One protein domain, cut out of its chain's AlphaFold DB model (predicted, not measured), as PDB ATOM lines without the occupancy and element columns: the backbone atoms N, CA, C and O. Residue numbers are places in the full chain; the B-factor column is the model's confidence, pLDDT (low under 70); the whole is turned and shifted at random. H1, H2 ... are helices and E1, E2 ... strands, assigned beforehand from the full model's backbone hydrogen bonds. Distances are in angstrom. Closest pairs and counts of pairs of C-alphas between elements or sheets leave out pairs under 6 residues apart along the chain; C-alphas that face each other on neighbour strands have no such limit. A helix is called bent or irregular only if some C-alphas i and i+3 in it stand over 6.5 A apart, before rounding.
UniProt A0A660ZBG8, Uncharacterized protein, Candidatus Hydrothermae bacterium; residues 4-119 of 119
ATOM      1  N   LEU A   4      38.567 -48.730 -38.349       94.12
ATOM      2  CA  LEU A   4      37.901 -48.189 -37.164       94.12
ATOM      3  C   LEU A   4      38.334 -48.970 -35.921       94.12
ATOM      4  O   LEU A   4      38.368 -50.202 -35.936       94.12
ATOM      5  N   TYR A   5      38.637 -48.242 -34.851       95.62
ATOM      6  CA  TYR A   5      39.032 -48.793 -33.559       95.62
ATOM      7  C   TYR A   5      38.156 -48.247 -32.437       95.62
ATOM      8  O   TYR A   5      37.685 -47.107 -32.495       95.62
ATOM      9  N   GLU A   6      38.002 -49.057 -31.395       96.25
ATOM     10  CA  GLU A   6      37.532 -48.650 -30.079       96.25
ATOM     11  C   GLU A   6      38.697 -48.777 -29.090       96.25
ATOM     12  O   GLU A   6      39.325 -49.827 -28.994       96.25
ATOM     13  N   ALA A   7      38.975 -47.713 -28.344       96.50
ATOM     14  CA  ALA A   7      39.821 -47.759 -27.162       96.50
ATOM     15  C   ALA A   7      38.950 -47.603 -25.913       96.50
ATOM     16  O   ALA A   7      38.177 -46.643 -25.818       96.50
ATOM     17  N   ARG A   8      39.073 -48.515 -24.949       96.06
ATOM     18  CA  ARG A   8      38.380 -48.455 -23.655       96.06
ATOM     19  C   ARG A   8      39.394 -48.252 -22.543       96.06
ATOM     20  O   ARG A   8      40.401 -48.943 -22.495       96.06
ATOM     21  N   TYR A   9      39.122 -47.300 -21.658       93.56
ATOM     22  CA  TYR A   9      39.959 -47.095 -20.481       93.56
ATOM     23  C   TYR A   9      39.694 -48.194 -19.454       93.56
ATOM     24  O   TYR A   9      38.540 -48.392 -19.056       93.56
ATOM     25  N   ASN A  10      40.758 -48.849 -19.010       92.56
ATOM     26  CA  ASN A  10      40.739 -49.833 -17.947       92.56
ATOM     27  C   ASN A  10      41.197 -49.163 -16.636       92.56
ATOM     28  O   ASN A  10      42.354 -48.758 -16.520       92.56
ATOM     29  N   PRO A  11      40.303 -49.000 -15.645       88.12
ATOM     30  CA  PRO A  11      40.651 -48.344 -14.391       88.12
ATOM     31  C   PRO A  11      41.570 -49.183 -13.496       88.12
ATOM     32  O   PRO A  11      42.192 -48.610 -12.612       88.12
ATOM     33  N   GLU A  12      41.659 -50.501 -13.701       90.81
ATOM     34  CA  GLU A  12      42.504 -51.388 -12.891       90.81
ATOM     35  C   GLU A  12      43.975 -51.306 -13.306       90.81
ATOM     36  O   GLU A  12      44.865 -51.348 -12.461       90.81
ATOM     37  N   THR A  13      44.230 -51.175 -14.609       92.88
ATOM     38  CA  THR A  13      45.587 -51.073 -15.172       92.88
ATOM     39  C   THR A  13      46.019 -49.634 -15.448       92.88
ATOM     40  O   THR A  13      47.170 -49.406 -15.808       92.88
ATOM     41  N   GLU A  14      45.099 -48.676 -15.307       89.00
ATOM     42  CA  GLU A  14      45.259 -47.270 -15.700       89.00
ATOM     43  C   GLU A  14      45.673 -47.068 -17.172       89.00
ATOM     44  O   GLU A  14      46.232 -46.032 -17.539       89.00
ATOM     45  N   ASP A  15      45.348 -48.030 -18.043       92.62
ATOM     46  CA  ASP A  15      45.716 -48.019 -19.463       92.62
ATOM     47  C   ASP A  15      44.487 -48.107 -20.388       92.62
ATOM     48  O   ASP A  15      43.333 -48.178 -19.952       92.62
ATOM     49  N   TRP A  16      44.727 -48.038 -21.696       94.81
ATOM     50  CA  TRP A  16      43.713 -48.136 -22.735       94.81
ATOM     51  C   TRP A  16      43.836 -49.437 -23.524       94.81
ATOM     52  O   TRP A  16      44.795 -49.650 -24.269       94.81
ATOM     53  N   ASP A  17      42.784 -50.244 -23.455       96.38
ATOM     54  CA  ASP A  17      42.628 -51.436 -24.277       96.38
ATOM     55  C   ASP A  17      42.104 -51.030 -25.655       96.38
ATOM     56  O   ASP A  17      41.039 -50.416 -25.760       96.38
ATOM     57  N   ILE A  18      42.852 -51.351 -26.715       96.44
ATOM     58  CA  ILE A  18      42.515 -50.970 -28.092       96.44
ATOM     59  C   ILE A  18      42.122 -52.199 -28.898       96.44
ATOM     60  O   ILE A  18      42.933 -53.108 -29.079       96.44
ATOM     61  N   SER A  19      40.922 -52.162 -29.469       96.38
ATOM     62  CA  SER A  19      40.372 -53.245 -30.281       96.38
ATOM     63  C   SER A  19      39.892 -52.721 -31.635       96.38
ATOM     64  O   SER A  19      39.287 -51.643 -31.699       96.38
ATOM     65  N   PRO A  20      40.148 -53.443 -32.742       95.12
ATOM     66  CA  PRO A  20      39.532 -53.123 -34.022       95.12
ATOM     67  C   PRO A  20      38.018 -53.359 -33.947       95.12
ATOM     68  O   PRO A  20      37.546 -54.253 -33.247       95.12
ATOM     69  N   ILE A  21      37.258 -52.548 -34.677       93.88
ATOM     70  CA  ILE A  21      35.833 -52.781 -34.907       93.88
ATOM     71  C   ILE A  21      35.698 -53.428 -36.282       93.88
ATOM     72  O   ILE A  21      35.942 -52.775 -37.297       93.88
ATOM     73  N   GLU A  22      35.315 -54.700 -36.302       91.94
ATOM     74  CA  GLU A  22      35.031 -55.438 -37.533       91.94
ATOM     75  C   GLU A  22      33.737 -54.907 -38.162       91.94
ATOM     76  O   GLU A  22      32.659 -54.989 -37.571       91.94
ATOM     77  N   THR A  23      33.847 -54.293 -39.340       88.94
ATOM     78  CA  THR A  23      32.712 -53.739 -40.085       88.94
ATOM     79  C   THR A  23      33.067 -53.568 -41.558       88.94
ATOM     80  O   THR A  23      34.183 -53.171 -41.897       88.94
ATOM     81  N   GLU A  24      32.102 -53.836 -42.435       88.31
ATOM     82  CA  GLU A  24      32.232 -53.636 -43.882       88.31
ATOM     83  C   GLU A  24      32.161 -52.149 -44.273       88.31
ATOM     84  O   GLU A  24      32.733 -51.744 -45.285       88.31
ATOM     85  N   ASP A  25      31.510 -51.314 -43.450       90.25
ATOM     86  CA  ASP A  25      31.408 -49.864 -43.651       90.25
ATOM     87  C   ASP A  25      31.774 -49.096 -42.366       90.25
ATOM     88  O   ASP A  25      30.903 -48.692 -41.582       90.25
ATOM     89  N   PRO A  26      33.078 -48.835 -42.153       89.06
ATOM     90  CA  PRO A  26      33.563 -48.066 -41.014       89.06
ATOM     91  C   PRO A  26      32.895 -46.689 -40.876       89.06
ATOM     92  O   PRO A  26      32.617 -46.247 -39.756       89.06
ATOM     93  N   VAL A  27      32.591 -46.029 -42.003       87.56
ATOM     94  CA  VAL A  27      32.010 -44.677 -42.052       87.56
ATOM     95  C   VAL A  27      30.592 -44.667 -41.512       87.56
ATOM     96  O   VAL A  27      30.263 -43.830 -40.660       87.56
ATOM     97  N   SER A  28      29.766 -45.601 -41.978       89.38
ATOM     98  CA  SER A  28      28.409 -45.786 -41.470       89.38
ATOM     99  C   SER A  28      28.422 -46.195 -39.997       89.38
ATOM    100  O   SER A  28      27.728 -45.575 -39.189       89.38
ATOM    101  N   THR A  29      29.297 -47.125 -39.592       91.31
ATOM    102  CA  THR A  29      29.421 -47.539 -38.185       91.31
ATOM    103  C   THR A  29      29.751 -46.363 -37.263       91.31
ATOM    104  O   THR A  29      29.048 -46.139 -36.275       91.31
ATOM    105  N   MET A  30      30.753 -45.539 -37.589       89.25
ATOM    106  CA  MET A  30      31.092 -44.361 -36.778       89.25
ATOM    107  C   MET A  30      29.968 -43.319 -36.754       89.25
ATOM    108  O   MET A  30      29.761 -42.647 -35.739       89.25
ATOM    109  N   ARG A  31      29.229 -43.156 -37.860       87.94
ATOM    110  CA  ARG A  31      28.053 -42.276 -37.904       87.94
ATOM    111  C   ARG A  31      26.986 -42.753 -36.922       87.94
ATOM    112  O   ARG A  31      26.504 -41.934 -36.142       87.94
ATOM    113  N   THR A  32      26.681 -44.047 -36.918       88.62
ATOM    114  CA  THR A  32      25.727 -44.658 -35.985       88.62
ATOM    115  C   THR A  32      26.187 -44.492 -34.541       88.62
ATOM    116  O   THR A  32      25.422 -43.991 -33.723       88.62
ATOM    117  N   ILE A  33      27.454 -44.794 -34.229       88.19
ATOM    118  CA  ILE A  33      28.021 -44.603 -32.881       88.19
ATOM    119  C   ILE A  33      27.837 -43.152 -32.417       88.19
ATOM    120  O   ILE A  33      27.352 -42.910 -31.313       88.19
ATOM    121  N   ARG A  34      28.159 -42.172 -33.272       84.44
ATOM    122  CA  ARG A  34      27.969 -40.742 -32.971       84.44
ATOM    123  C   ARG A  34      26.509 -40.392 -32.725       84.44
ATOM    124  O   ARG A  34      26.220 -39.666 -31.782       84.44
ATOM    125  N   GLN A  35      25.604 -40.853 -33.583       81.88
ATOM    126  CA  GLN A  35      24.180 -40.553 -33.456       81.88
ATOM    127  C   GLN A  35      23.609 -41.146 -32.171       81.88
ATOM    128  O   GLN A  35      22.967 -40.418 -31.423       81.88
ATOM    129  N   THR A  36      23.917 -42.403 -31.858       82.50
ATOM    130  CA  THR A  36      23.515 -43.058 -30.605       82.50
ATOM    131  C   THR A  36      24.083 -42.330 -29.390       82.50
ATOM    132  O   THR A  36      23.353 -42.034 -28.443       82.50
ATOM    133  N   ALA A  37      25.363 -41.952 -29.447       77.19
ATOM    134  CA  ALA A  37      26.014 -41.180 -28.396       77.19
ATOM    135  C   ALA A  37      25.437 -39.767 -28.230       77.19
ATOM    136  O   ALA A  37      25.708 -39.146 -27.219       77.19
ATOM    137  N   ILE A  38      24.663 -39.228 -29.177       73.38
ATOM    138  CA  ILE A  38      24.068 -37.881 -29.087       73.38
ATOM    139  C   ILE A  38      22.556 -37.945 -28.822       73.38
ATOM    140  O   ILE A  38      22.017 -37.080 -28.132       73.38
ATOM    141  N   ALA A  39      21.865 -38.972 -29.323       73.19
ATOM    142  CA  ALA A  39      20.410 -39.113 -29.253       73.19
ATOM    143  C   ALA A  39      19.871 -39.075 -27.812       73.19
ATOM    144  O   ALA A  39      18.781 -38.556 -27.571       73.19
ATOM    145  N   ASN A  40      20.674 -39.525 -26.845       62.16
ATOM    146  CA  ASN A  40      20.327 -39.548 -25.422       62.16
ATOM    147  C   ASN A  40      20.558 -38.204 -24.688       62.16
ATOM    148  O   ASN A  40      20.380 -38.110 -23.471       62.16
ATOM    149  N   PHE A  41      20.957 -37.140 -25.396       62.84
ATOM    150  CA  PHE A  41      21.546 -35.941 -24.785       62.84
ATOM    151  C   PHE A  41      20.899 -34.625 -25.252       62.84
ATOM    152  O   PHE A  41      21.585 -33.635 -25.498       62.84
ATOM    153  N   ARG A  42      19.560 -34.584 -25.324       57.25
ATOM    154  CA  ARG A  42      18.776 -33.404 -25.764       57.25
ATOM    155  C   ARG A  42      19.027 -32.105 -24.970       57.25
ATOM    156  O   ARG A  42      18.699 -31.041 -25.472       57.25
ATOM    157  N   THR A  43      19.604 -32.171 -23.767       59.88
ATOM    158  CA  THR A  43      19.868 -31.017 -22.876       59.88
ATOM    159  C   THR A  43      21.353 -30.647 -22.757       59.88
ATOM    160  O   THR A  43      21.781 -30.040 -21.780       59.88
ATOM    161  N   MET A  44      22.170 -31.063 -23.722       64.94
ATOM    162  CA  MET A  44      23.623 -30.901 -23.694       64.94
ATOM    163  C   MET A  44      24.065 -29.556 -24.289       64.94
ATOM    164  O   MET A  44      23.568 -29.146 -25.335       64.94
ATOM    165  N   ILE A  45      25.044 -28.896 -23.669       63.19
ATOM    166  CA  ILE A  45      25.700 -27.714 -24.239       63.19
ATOM    167  C   ILE A  45      26.629 -28.188 -25.354       63.19
ATOM    168  O   ILE A  45      27.527 -28.991 -25.108       63.19
ATOM    169  N   SER A  46      26.439 -27.695 -26.577       66.25
ATOM    170  CA  SER A  46      27.365 -27.937 -27.685       66.25
ATOM    171  C   SER A  46      28.255 -26.724 -27.920       66.25
ATOM    172  O   SER A  46      27.760 -25.629 -28.172       66.25
ATOM    173  N   ILE A  47      29.565 -26.932 -27.915       65.50
ATOM    174  CA  ILE A  47      30.574 -25.911 -28.174       65.50
ATOM    175  C   ILE A  47      31.326 -26.321 -29.429       65.50
ATOM    176  O   ILE A  47      32.092 -27.285 -29.440       65.50
ATOM    177  N   ARG A  48      31.093 -25.601 -30.526       68.44
ATOM    178  CA  ARG A  48      31.839 -25.807 -31.767       68.44
ATOM    179  C   ARG A  48      33.140 -25.016 -31.689       68.44
ATOM    180  O   ARG A  48      33.105 -23.795 -31.664       68.44
ATOM    181  N   LEU A  49      34.272 -25.715 -31.659       63.84
ATOM    182  CA  LEU A  49      35.589 -25.074 -31.600       63.84
ATOM    183  C   LEU A  49      36.093 -24.666 -32.985       63.84
ATOM    184  O   LEU A  49      36.743 -23.642 -33.139       63.84
ATOM    185  N   ASN A  50      35.795 -25.477 -34.000       68.44
ATOM    186  CA  ASN A  50      36.082 -25.207 -35.406       68.44
ATOM    187  C   ASN A  50      35.092 -26.018 -36.279       68.44
ATOM    188  O   ASN A  50      34.268 -26.768 -35.733       68.44
ATOM    189  N   PRO A  51      35.116 -25.908 -37.623       72.12
ATOM    190  CA  PRO A  51      34.201 -26.658 -38.478       72.12
ATOM    191  C   PRO A  51      34.193 -28.175 -38.234       72.12
ATOM    192  O   PRO A  51      33.146 -28.803 -38.407       72.12
ATOM    193  N   SER A  52      35.315 -28.713 -37.758       69.12
ATOM    194  CA  SER A  52      35.620 -30.132 -37.606       69.12
ATOM    195  C   SER A  52      35.536 -30.678 -36.186       69.12
ATOM    196  O   SER A  52      35.468 -31.893 -36.011       69.12
ATOM    197  N   THR A  53      35.500 -29.816 -35.174       67.75
ATOM    198  CA  THR A  53      35.523 -30.203 -33.760       67.75
ATOM    199  C   THR A  53      34.342 -29.591 -33.020       67.75
ATOM    200  O   THR A  53      34.135 -28.375 -33.012       67.75
ATOM    201  N   THR A  54      33.556 -30.443 -32.369       73.00
ATOM    202  CA  THR A  54      32.450 -30.028 -31.502       73.00
ATOM    203  C   THR A  54      32.587 -30.750 -30.172       73.00
ATOM    204  O   THR A  54      32.647 -31.977 -30.128       73.00
ATOM    205  N   ILE A  55      32.635 -29.994 -29.087       68.88
ATOM    206  CA  ILE A  55      32.541 -30.516 -27.731       68.88
ATOM    207  C   ILE A  55      31.072 -30.506 -27.344       68.88
ATOM    208  O   ILE A  55      30.359 -29.550 -27.635       68.88
ATOM    209  N   TYR A  56      30.630 -31.549 -26.665       70.75
ATOM    210  CA  TYR A  56      29.333 -31.579 -26.038       70.75
ATOM    211  C   TYR A  56      29.457 -31.892 -24.540       70.75
ATOM    212  O   TYR A  56      30.110 -32.856 -24.138       70.75
ATOM    213  N   ILE A  57      28.836 -31.057 -23.707       62.88
ATOM    214  CA  ILE A  57      28.937 -31.100 -22.244       62.88
ATOM    215  C   ILE A  57      27.531 -31.158 -21.652       62.88
ATOM    216  O   ILE A  57      26.738 -30.240 -21.862       62.88
ATOM    217  N   LYS A  58      27.192 -32.229 -20.923       62.00
ATOM    218  CA  LYS A  58      25.916 -32.326 -20.198       62.00
ATOM    219  C   LYS A  58      26.199 -32.320 -18.699       62.00
ATOM    220  O   LYS A  58      26.891 -33.196 -18.198       62.00
ATOM    221  N   SER A  59      25.619 -31.352 -17.990       53.22
ATOM    222  CA  SER A  59      25.837 -31.143 -16.548       53.22
ATOM    223  C   SER A  59      25.012 -32.065 -15.635       53.22
ATOM    224  O   SER A  59      24.978 -31.861 -14.428       53.22
ATOM    225  N   VAL A  60      24.341 -33.079 -16.183       49.84
ATOM    226  CA  VAL A  60      23.580 -34.063 -15.401       49.84
ATOM    227  C   VAL A  60      24.254 -35.420 -15.623       49.84
ATOM    228  O   VAL A  60      24.334 -35.874 -16.766       49.84
ATOM    229  N   ASP A  61      24.785 -36.011 -14.547       57.06
ATOM    230  CA  ASP A  61      25.416 -37.347 -14.469       57.06
ATOM    231  C   ASP A  61      26.870 -37.509 -14.976       57.06
ATOM    232  O   ASP A  61      27.264 -38.603 -15.385       57.06
ATOM    233  N   ASN A  62      27.709 -36.463 -14.930       62.41
ATOM    234  CA  ASN A  62      29.154 -36.547 -15.244       62.41
ATOM    235  C   ASN A  62      29.480 -37.099 -16.650       62.41
ATOM    236  O   ASN A  62      30.473 -37.814 -16.836       62.41
ATOM    237  N   LYS A  63      28.650 -36.779 -17.654       68.75
ATOM    238  CA  LYS A  63      28.834 -37.256 -19.032       68.75
ATOM    239  C   LYS A  63      29.499 -36.197 -19.916       68.75
ATOM    240  O   LYS A  63      29.006 -35.077 -20.039       68.75
ATOM    241  N   VAL A  64      30.603 -36.561 -20.566       75.56
ATOM    242  CA  VAL A  64      31.353 -35.684 -21.483       75.56
ATOM    243  C   VAL A  64      31.521 -36.378 -22.823       75.56
ATOM    244  O   VAL A  64      32.054 -37.484 -22.881       75.56
ATOM    245  N   ILE A  65      31.112 -35.716 -23.905       78.12
ATOM    246  CA  ILE A  65      31.273 -36.229 -25.264       78.12
ATOM    247  C   ILE A  65      32.078 -35.219 -26.074       78.12
ATOM    248  O   ILE A  65      31.658 -34.085 -26.277       78.12
ATOM    249  N   ILE A  66      33.239 -35.618 -26.582       78.50
ATOM    250  CA  ILE A  66      34.068 -34.761 -27.438       78.50
ATOM    251  C   ILE A  66      34.136 -35.407 -28.808       78.50
ATOM    252  O   ILE A  66      34.527 -36.564 -28.917       78.50
ATOM    253  N   ARG A  67      33.785 -34.677 -29.868       79.00
ATOM    254  CA  ARG A  67      33.891 -35.202 -31.231       79.00
ATOM    255  C   ARG A  67      34.778 -34.351 -32.124       79.00
ATOM    256  O   ARG A  67      34.756 -33.120 -32.086       79.00
ATOM    257  N   CYS A  68      35.463 -35.047 -33.017       78.19
ATOM    258  CA  CYS A  68      36.119 -34.510 -34.197       78.19
ATOM    259  C   CYS A  68      35.588 -35.239 -35.448       78.19
ATOM    260  O   CYS A  68      34.882 -36.242 -35.327       78.19
ATOM    261  N   HIS A  69      35.920 -34.776 -36.655       76.75
ATOM    262  CA  HIS A  69      35.574 -35.482 -37.895       76.75
ATOM    263  C   HIS A  69      36.095 -36.924 -37.931       76.75
ATOM    264  O   HIS A  69      35.379 -37.796 -38.428       76.75
ATOM    265  N   ASP A  70      37.258 -37.197 -37.331       83.56
ATOM    266  CA  ASP A  70      37.913 -38.511 -37.383       83.56
ATOM    267  C   ASP A  70      37.827 -39.334 -36.081       83.56
ATOM    268  O   ASP A  70      38.158 -40.517 -36.093       83.56
ATOM    269  N   TRP A  71      37.363 -38.757 -34.964       89.62
ATOM    270  CA  TRP A  71      37.281 -39.471 -33.680       89.62
ATOM    271  C   TRP A  71      36.150 -38.972 -32.768       89.62
ATOM    272  O   TRP A  71      35.546 -37.924 -33.009       89.62
ATOM    273  N   LEU A  72      35.823 -39.755 -31.743       88.69
ATOM    274  CA  LEU A  72      34.782 -39.495 -30.750       88.69
ATOM    275  C   LEU A  72      35.241 -40.023 -29.390       88.69
ATOM    276  O   LEU A  72      35.511 -41.208 -29.264       88.69
ATOM    277  N   PHE A  73      35.277 -39.165 -28.379       87.62
ATOM    278  CA  PHE A  73      35.482 -39.519 -26.979       87.62
ATOM    279  C   PHE A  73      34.160 -39.453 -26.222       87.62
ATOM    280  O   PHE A  73      33.405 -38.492 -26.376       87.62
ATOM    281  N   ILE A  74      33.923 -40.450 -25.377       85.38
ATOM    282  CA  ILE A  74      32.772 -40.541 -24.484       85.38
ATOM    283  C   ILE A  74      33.296 -40.846 -23.082       85.38
ATOM    284  O   ILE A  74      34.019 -41.819 -22.885       85.38
ATOM    285  N   SER A  75      32.912 -40.027 -22.111       83.44
ATOM    286  CA  SER A  75      33.058 -40.291 -20.682       83.44
ATOM    287  C   SER A  75      31.665 -40.371 -20.085       83.44
ATOM    288  O   SER A  75      30.925 -39.398 -20.171       83.44
ATOM    289  N   GLU A  76      31.302 -41.500 -19.492       77.31
ATOM    290  CA  GLU A  76      29.978 -41.738 -18.922       77.31
ATOM    291  C   GLU A  76      30.098 -42.584 -17.658       77.31
ATOM    292  O   GLU A  76      30.642 -43.685 -17.710       77.31
ATOM    293  N   ALA A  77      29.594 -42.071 -16.528       75.56
ATOM    294  CA  ALA A  77      29.543 -42.796 -15.253       75.56
ATOM    295  C   ALA A  77      30.879 -43.479 -14.869       75.56
ATOM    296  O   ALA A  77      30.907 -44.617 -14.415       75.56
ATOM    297  N   GLY A  78      32.007 -42.798 -15.106       72.12
ATOM    298  CA  GLY A  78      33.356 -43.320 -14.839       72.12
ATOM    299  C   GLY A  78      33.971 -44.166 -15.964       72.12
ATOM    300  O   GLY A  78      35.192 -44.305 -16.010       72.12
ATOM    301  N   SER A  79      33.180 -44.654 -16.925       83.25
ATOM    302  CA  SER A  79      33.683 -45.318 -18.133       83.25
ATOM    303  C   SER A  79      34.182 -44.288 -19.147       83.25
ATOM    304  O   SER A  79      33.543 -43.257 -19.352       83.25
ATOM    305  N   LYS A  80      35.312 -44.565 -19.808       88.75
ATOM    306  CA  LYS A  80      35.847 -43.728 -20.892       88.75
ATOM    307  C   LYS A  80      36.093 -44.576 -22.132       88.75
ATOM    308  O   LYS A  80      36.684 -45.653 -22.037       88.75
ATOM    309  N   ARG A  81      35.653 -44.089 -23.292       93.38
ATOM    310  CA  ARG A  81      35.801 -44.762 -24.589       93.38
ATOM    311  C   ARG A  81      36.196 -43.766 -25.671       93.38
ATOM    312  O   ARG A  81      35.737 -42.624 -25.650       93.38
ATOM    313  N   ILE A  82      37.025 -44.198 -26.615       93.62
ATOM    314  CA  ILE A  82      37.403 -43.430 -27.802       93.62
ATOM    315  C   ILE A  82      37.173 -44.287 -29.039       93.62
ATOM    316  O   ILE A  82      37.729 -45.371 -29.153       93.62
ATOM    317  N   TYR A  83      36.405 -43.771 -29.989       94.06
ATOM    318  CA  TYR A  83      36.259 -44.339 -31.325       94.06
ATOM    319  C   TYR A  83      37.055 -43.492 -32.307       94.06
ATOM    320  O   TYR A  83      36.930 -42.266 -32.287       94.06
ATOM    321  N   PHE A  84      37.876 -44.103 -33.157       93.50
ATOM    322  CA  PHE A  84      38.738 -43.351 -34.069       93.50
ATOM    323  C   PHE A  84      39.139 -44.144 -35.305       93.50
ATOM    324  O   PHE A  84      39.219 -45.372 -35.283       93.50
ATOM    325  N   TYR A  85      39.427 -43.413 -36.381       91.94
ATOM    326  CA  TYR A  85      40.045 -43.981 -37.571       91.94
ATOM    327  C   TYR A  85      41.554 -43.891 -37.511       91.94
ATOM    328  O   TYR A  85      42.109 -42.844 -37.178       91.94
ATOM    329  N   THR A  86      42.220 -44.941 -37.972       90.12
ATOM    330  CA  THR A  86      43.623 -44.836 -38.348       90.12
ATOM    331  C   THR A  86      43.978 -45.805 -39.471       90.12
ATOM    332  O   THR A  86      43.349 -46.846 -39.652       90.12
ATOM    333  N   SER A  87      44.975 -45.431 -40.266       85.69
ATOM    334  CA  SER A  87      45.679 -46.319 -41.199       85.69
ATOM    335  C   SER A  87      47.103 -46.636 -40.721       85.69
ATOM    336  O   SER A  87      47.870 -47.255 -41.452       85.69
ATOM    337  N   SER A  88      47.473 -46.157 -39.530       82.25
ATOM    338  CA  SER A  88      48.782 -46.308 -38.894       82.25
ATOM    339  C   SER A  88      48.658 -47.073 -37.569       82.25
ATOM    340  O   SER A  88      47.634 -47.696 -37.290       82.25
ATOM    341  N   LYS A  89      49.708 -47.047 -36.737       92.06
ATOM    342  CA  LYS A  89      49.721 -47.712 -35.430       92.06
ATOM    343  C   LYS A  89      48.621 -47.128 -34.523       92.06
ATOM    344  O   LYS A  89      48.648 -45.931 -34.231       92.06
ATOM    345  N   PRO A  90      47.673 -47.946 -34.031       92.56
ATOM    346  CA  PRO A  90      46.527 -47.449 -33.275       92.56
ATOM    347  C   PRO A  90      46.905 -46.836 -31.923       92.56
ATOM    348  O   PRO A  90      46.248 -45.893 -31.491       92.56
ATOM    349  N   LYS A  91      48.002 -47.290 -31.300       94.00
ATOM    350  CA  LYS A  91      48.538 -46.683 -30.071       94.00
ATOM    351  C   LYS A  91      48.987 -45.232 -30.276       94.00
ATOM    352  O   LYS A  91      48.638 -44.378 -29.469       94.00
ATOM    353  N   ASP A  92      49.686 -44.936 -31.370       92.94
ATOM    354  CA  ASP A  92      50.180 -43.581 -31.657       92.94
ATOM    355  C   ASP A  92      49.014 -42.626 -31.954       92.94
ATOM    356  O   ASP A  92      48.955 -41.508 -31.437       92.94
ATOM    357  N   ALA A  93      48.040 -43.094 -32.745       90.81
ATOM    358  CA  ALA A  93      46.820 -42.345 -33.037       90.81
ATOM    359  C   ALA A  93      46.018 -42.047 -31.759       90.81
ATOM    360  O   ALA A  93      45.606 -40.906 -31.540       90.81
ATOM    361  N   LEU A  94      45.851 -43.050 -30.888       92.00
ATOM    362  CA  LEU A  94      45.215 -42.874 -29.586       92.00
ATOM    363  C   LEU A  94      45.975 -41.861 -28.719       92.00
ATOM    364  O   LEU A  94      45.347 -40.974 -28.146       92.00
ATOM    365  N   GLY A  95      47.307 -41.940 -28.662       89.88
ATOM    366  CA  GLY A  95      48.144 -40.996 -27.916       89.88
ATOM    367  C   GLY A  95      47.934 -39.545 -28.357       89.88
ATOM    368  O   GLY A  95      47.729 -38.664 -27.519       89.88
ATOM    369  N   GLY A  96      47.884 -39.297 -29.670       88.00
ATOM    370  CA  GLY A  96      47.570 -37.974 -30.218       88.00
ATOM    371  C   GLY A  96      46.165 -37.485 -29.846       88.00
ATOM    372  O   GLY A  96      45.986 -36.322 -29.474       88.00
ATOM    373  N   ILE A  97      45.162 -38.369 -29.884       88.75
ATOM    374  CA  ILE A  97      43.788 -38.040 -29.476       88.75
ATOM    375  C   ILE A  97      43.722 -37.706 -27.979       88.75
ATOM    376  O   ILE A  97      43.107 -36.708 -27.598       88.75
ATOM    377  N   LEU A  98      44.377 -38.496 -27.124       89.00
ATOM    378  CA  LEU A  98      44.431 -38.259 -25.679       89.00
ATOM    379  C   LEU A  98      45.127 -36.940 -25.342       89.00
ATOM    380  O   LEU A  98      44.639 -36.195 -24.488       89.00
ATOM    381  N   TRP A  99      46.216 -36.616 -26.043       86.25
ATOM    382  CA  TRP A  99      46.884 -35.325 -25.911       86.25
ATOM    383  C   TRP A  99      45.933 -34.161 -26.232       86.25
ATOM    384  O   TRP A  99      45.806 -33.240 -25.425       86.25
ATOM    385  N   LEU A 100      45.187 -34.240 -27.342       80.00
ATOM    386  CA  LEU A 100      44.188 -33.229 -27.714       80.00
ATOM    387  C   LEU A 100      43.083 -33.090 -26.659       80.00
ATOM    388  O   LEU A 100      42.747 -31.978 -26.253       80.00
ATOM    389  N   ILE A 101      42.524 -34.206 -26.180       78.62
ATOM    390  CA  ILE A 101      41.489 -34.207 -25.133       78.62
ATOM    391  C   ILE A 101      42.006 -33.531 -23.855       78.62
ATOM    392  O   ILE A 101      41.297 -32.717 -23.258       78.62
ATOM    393  N   ASN A 102      43.235 -33.839 -23.438       78.94
ATOM    394  CA  ASN A 102      43.849 -33.238 -22.255       78.94
ATOM    395  C   ASN A 102      44.131 -31.742 -22.441       78.94
ATOM    396  O   ASN A 102      43.889 -30.963 -21.516       78.94
ATOM    397  N   ALA A 103      44.558 -31.318 -23.633       72.56
ATOM    398  CA  ALA A 103      44.707 -29.902 -23.956       72.56
ATOM    399  C   ALA A 103      43.373 -29.149 -23.785       72.56
ATOM    400  O   ALA A 103      43.329 -28.132 -23.092       72.56
ATOM    401  N   PHE A 104      42.259 -29.697 -24.293       67.94
ATOM    402  CA  PHE A 104      40.928 -29.095 -24.120       67.94
ATOM    403  C   PHE A 104      40.468 -29.019 -22.656       67.94
ATOM    404  O   PHE A 104      39.814 -28.047 -22.265       67.94
ATOM    405  N   LYS A 105      40.812 -30.016 -21.831       63.56
ATOM    406  CA  LYS A 105      40.509 -29.999 -20.388       63.56
ATOM    407  C   LYS A 105      41.227 -28.863 -19.663       63.56
ATOM    408  O   LYS A 105      40.605 -28.182 -18.849       63.56
ATOM    409  N   ASN A 106      42.502 -28.644 -19.975       62.75
ATOM    410  CA  ASN A 106      43.337 -27.685 -19.254       62.75
ATOM    411  C   ASN A 106      43.016 -26.219 -19.589       62.75
ATOM    412  O   ASN A 106      43.016 -25.389 -18.682       62.75
ATOM    413  N   SER A 107      42.706 -25.890 -20.847       57.47
ATOM    414  CA  SER A 107      42.469 -24.496 -21.266       57.47
ATOM    415  C   SER A 107      40.991 -24.105 -21.362       57.47
ATOM    416  O   SER A 107      40.618 -22.974 -21.044       57.47
ATOM    417  N   THR A 108      40.131 -25.018 -21.815       59.69
ATOM    418  CA  THR A 108      38.810 -24.652 -22.348       59.69
ATOM    419  C   THR A 108      37.687 -25.045 -21.397       59.69
ATOM    420  O   THR A 108      36.870 -24.195 -21.054       59.69
ATOM    421  N   ILE A 109      37.680 -26.275 -20.874       53.44
ATOM    422  CA  ILE A 109      36.637 -26.725 -19.930       53.44
ATOM    423  C   ILE A 109      36.705 -25.954 -18.608       53.44
ATOM    424  O   ILE A 109      35.668 -25.570 -18.083       53.44
ATOM    425  N   LYS A 110      37.907 -25.645 -18.106       49.66
ATOM    426  CA  LYS A 110      38.082 -24.834 -16.888       49.66
ATOM    427  C   LYS A 110      37.524 -23.411 -17.046       49.66
ATOM    428  O   LYS A 110      36.961 -22.864 -16.104       49.66
ATOM    429  N   SER A 111      37.652 -22.831 -18.239       53.00
ATOM    430  CA  SER A 111      37.128 -21.498 -18.563       53.00
ATOM    431  C   SER A 111      35.608 -21.513 -18.760       53.00
ATOM    432  O   SER A 111      34.926 -20.608 -18.295       53.00
ATOM    433  N   ILE A 112      35.067 -22.567 -19.383       52.53
ATOM    434  CA  ILE A 112      33.617 -22.769 -19.543       52.53
ATOM    435  C   ILE A 112      32.945 -23.038 -18.191       52.53
ATOM    436  O   ILE A 112      31.926 -22.428 -17.903       52.53
ATOM    437  N   ALA A 113      33.528 -23.894 -17.345       44.78
ATOM    438  CA  ALA A 113      33.027 -24.162 -15.997       44.78
ATOM    439  C   ALA A 113      32.986 -22.877 -15.153       44.78
ATOM    440  O   ALA A 113      31.957 -22.571 -14.567       44.78
ATOM    441  N   LYS A 114      34.050 -22.061 -15.195       45.38
ATOM    442  CA  LYS A 114      34.070 -20.742 -14.540       45.38
ATOM    443  C   LYS A 114      33.005 -19.777 -15.069       45.38
ATOM    444  O   LYS A 114      32.432 -19.031 -14.289       45.38
ATOM    445  N   LEU A 115      32.758 -19.763 -16.381       44.78
ATOM    446  CA  LEU A 115      31.708 -18.934 -16.985       44.78
ATOM    447  C   LEU A 115      30.303 -19.395 -16.579       44.78
ATOM    448  O   LEU A 115      29.418 -18.563 -16.440       44.78
ATOM    449  N   MET A 116      30.111 -20.698 -16.377       39.72
ATOM    450  CA  MET A 116      28.836 -21.271 -15.943       39.72
ATOM    451  C   MET A 116      28.585 -21.128 -14.436       39.72
ATOM    452  O   MET A 116      27.432 -21.066 -14.043       39.72
ATOM    453  N   GLU A 117      29.627 -21.068 -13.601       37.28
ATOM    454  CA  GLU A 117      29.509 -20.777 -12.157       37.28
ATOM    455  C   GLU A 117      29.254 -19.288 -11.860       37.28
ATOM    456  O   GLU A 117      28.808 -18.943 -10.769       37.28
ATOM    457  N   ALA A 118      29.560 -18.400 -12.810       41.25
ATOM    458  CA  ALA A 118      29.355 -16.953 -12.697       41.25
ATOM    459  C   ALA A 118      27.993 -16.471 -13.243       41.25
ATOM    460  O   ALA A 118      27.731 -15.268 -13.228       41.25
ATOM    461  N   MET A 119      27.165 -17.392 -13.748       38.66
ATOM    462  CA  MET A 119      25.794 -17.162 -14.219       38.66
ATOM    463  C   MET A 119      24.784 -17.726 -13.224       38.66
ATOM    464  O   MET A 119      23.718 -17.091 -13.083       38.66
TER     465      MET A 119
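AT A GLANCE: This is residues 4 to 119 of the 119 residues of an uncharacterized protein of Candidatus Hydrothermae bacterium (UniProt A0A660ZBG8). A twisted sheet of seven strands forms a middle layer, with H1 slanting over one face and the long arm H2a crossing the other. Residues 113 to 119, of which 113 to 117 belong to H2, stick out as a tail. The 116 printed residues run E1 E2 H1 E3 E4 E5 E6 E7 H2; the antiparallel sheet has the order E2 E1 E7 E6 E5 E4 E3. The class is mixed, and the whole is compact, radius of gyration of the C-alphas 14.5 A, spanning 46 by 30 by 26 A.

IN THESE COORDINATES: The strands are E2, residues 15 to 20; E1, 4 to 10, starting at C-alpha 4 (37.901, -48.189, -37.164); E7, 79 to 86, 22.5 A; E6, 71 to 76; E5, 63 to 68; E4, 53 to 58; and E3, 45 to 50. H1, residues 26 to 39, measures 19.8 A. H2, residues 90 to 117, assigned as one helix by its hydrogen bonds, is bent: C-alphas 106 and 109 are 6.8 A apart. Its arms are H2a, residues 90 to 106, 24.4 A, and H2b, residues 109 to 117, ending at C-alpha 117 (29.509, -20.777, -12.157).

HOW THE PARTS SIT: E3 to E7 form a meander, each strand the antiparallel neighbour of the one before; N 74 and O 81 of E6 and E7 are 2.8 A apart. E1 and E7 are antiparallel neighbours, with N 7 and O 82 within hydrogen-bond range at 2.8 A. Three layers result from H1 and H2a on opposite faces. H1 is on the sheet at a height over the sheet of 9.4 A, and the closest C-alphas of H1 and E6 are those of Arg 34 and Leu 72, 7.3 A apart. H2a, height 9.0 A, is nearest E7 at those of Thr 86 and Ala 93, 6.7 A. In H1, H2a and H2b every O i to N i+4 pair is within hydrogen-bond range.

THE WHOLE: The farthest C-alphas, Glu 24 and Ala 118, are 48.2 A apart. The printed part has no cut, and its links are tight. Low confidence, under 70, includes residues 40 to 50 and 104 to 119.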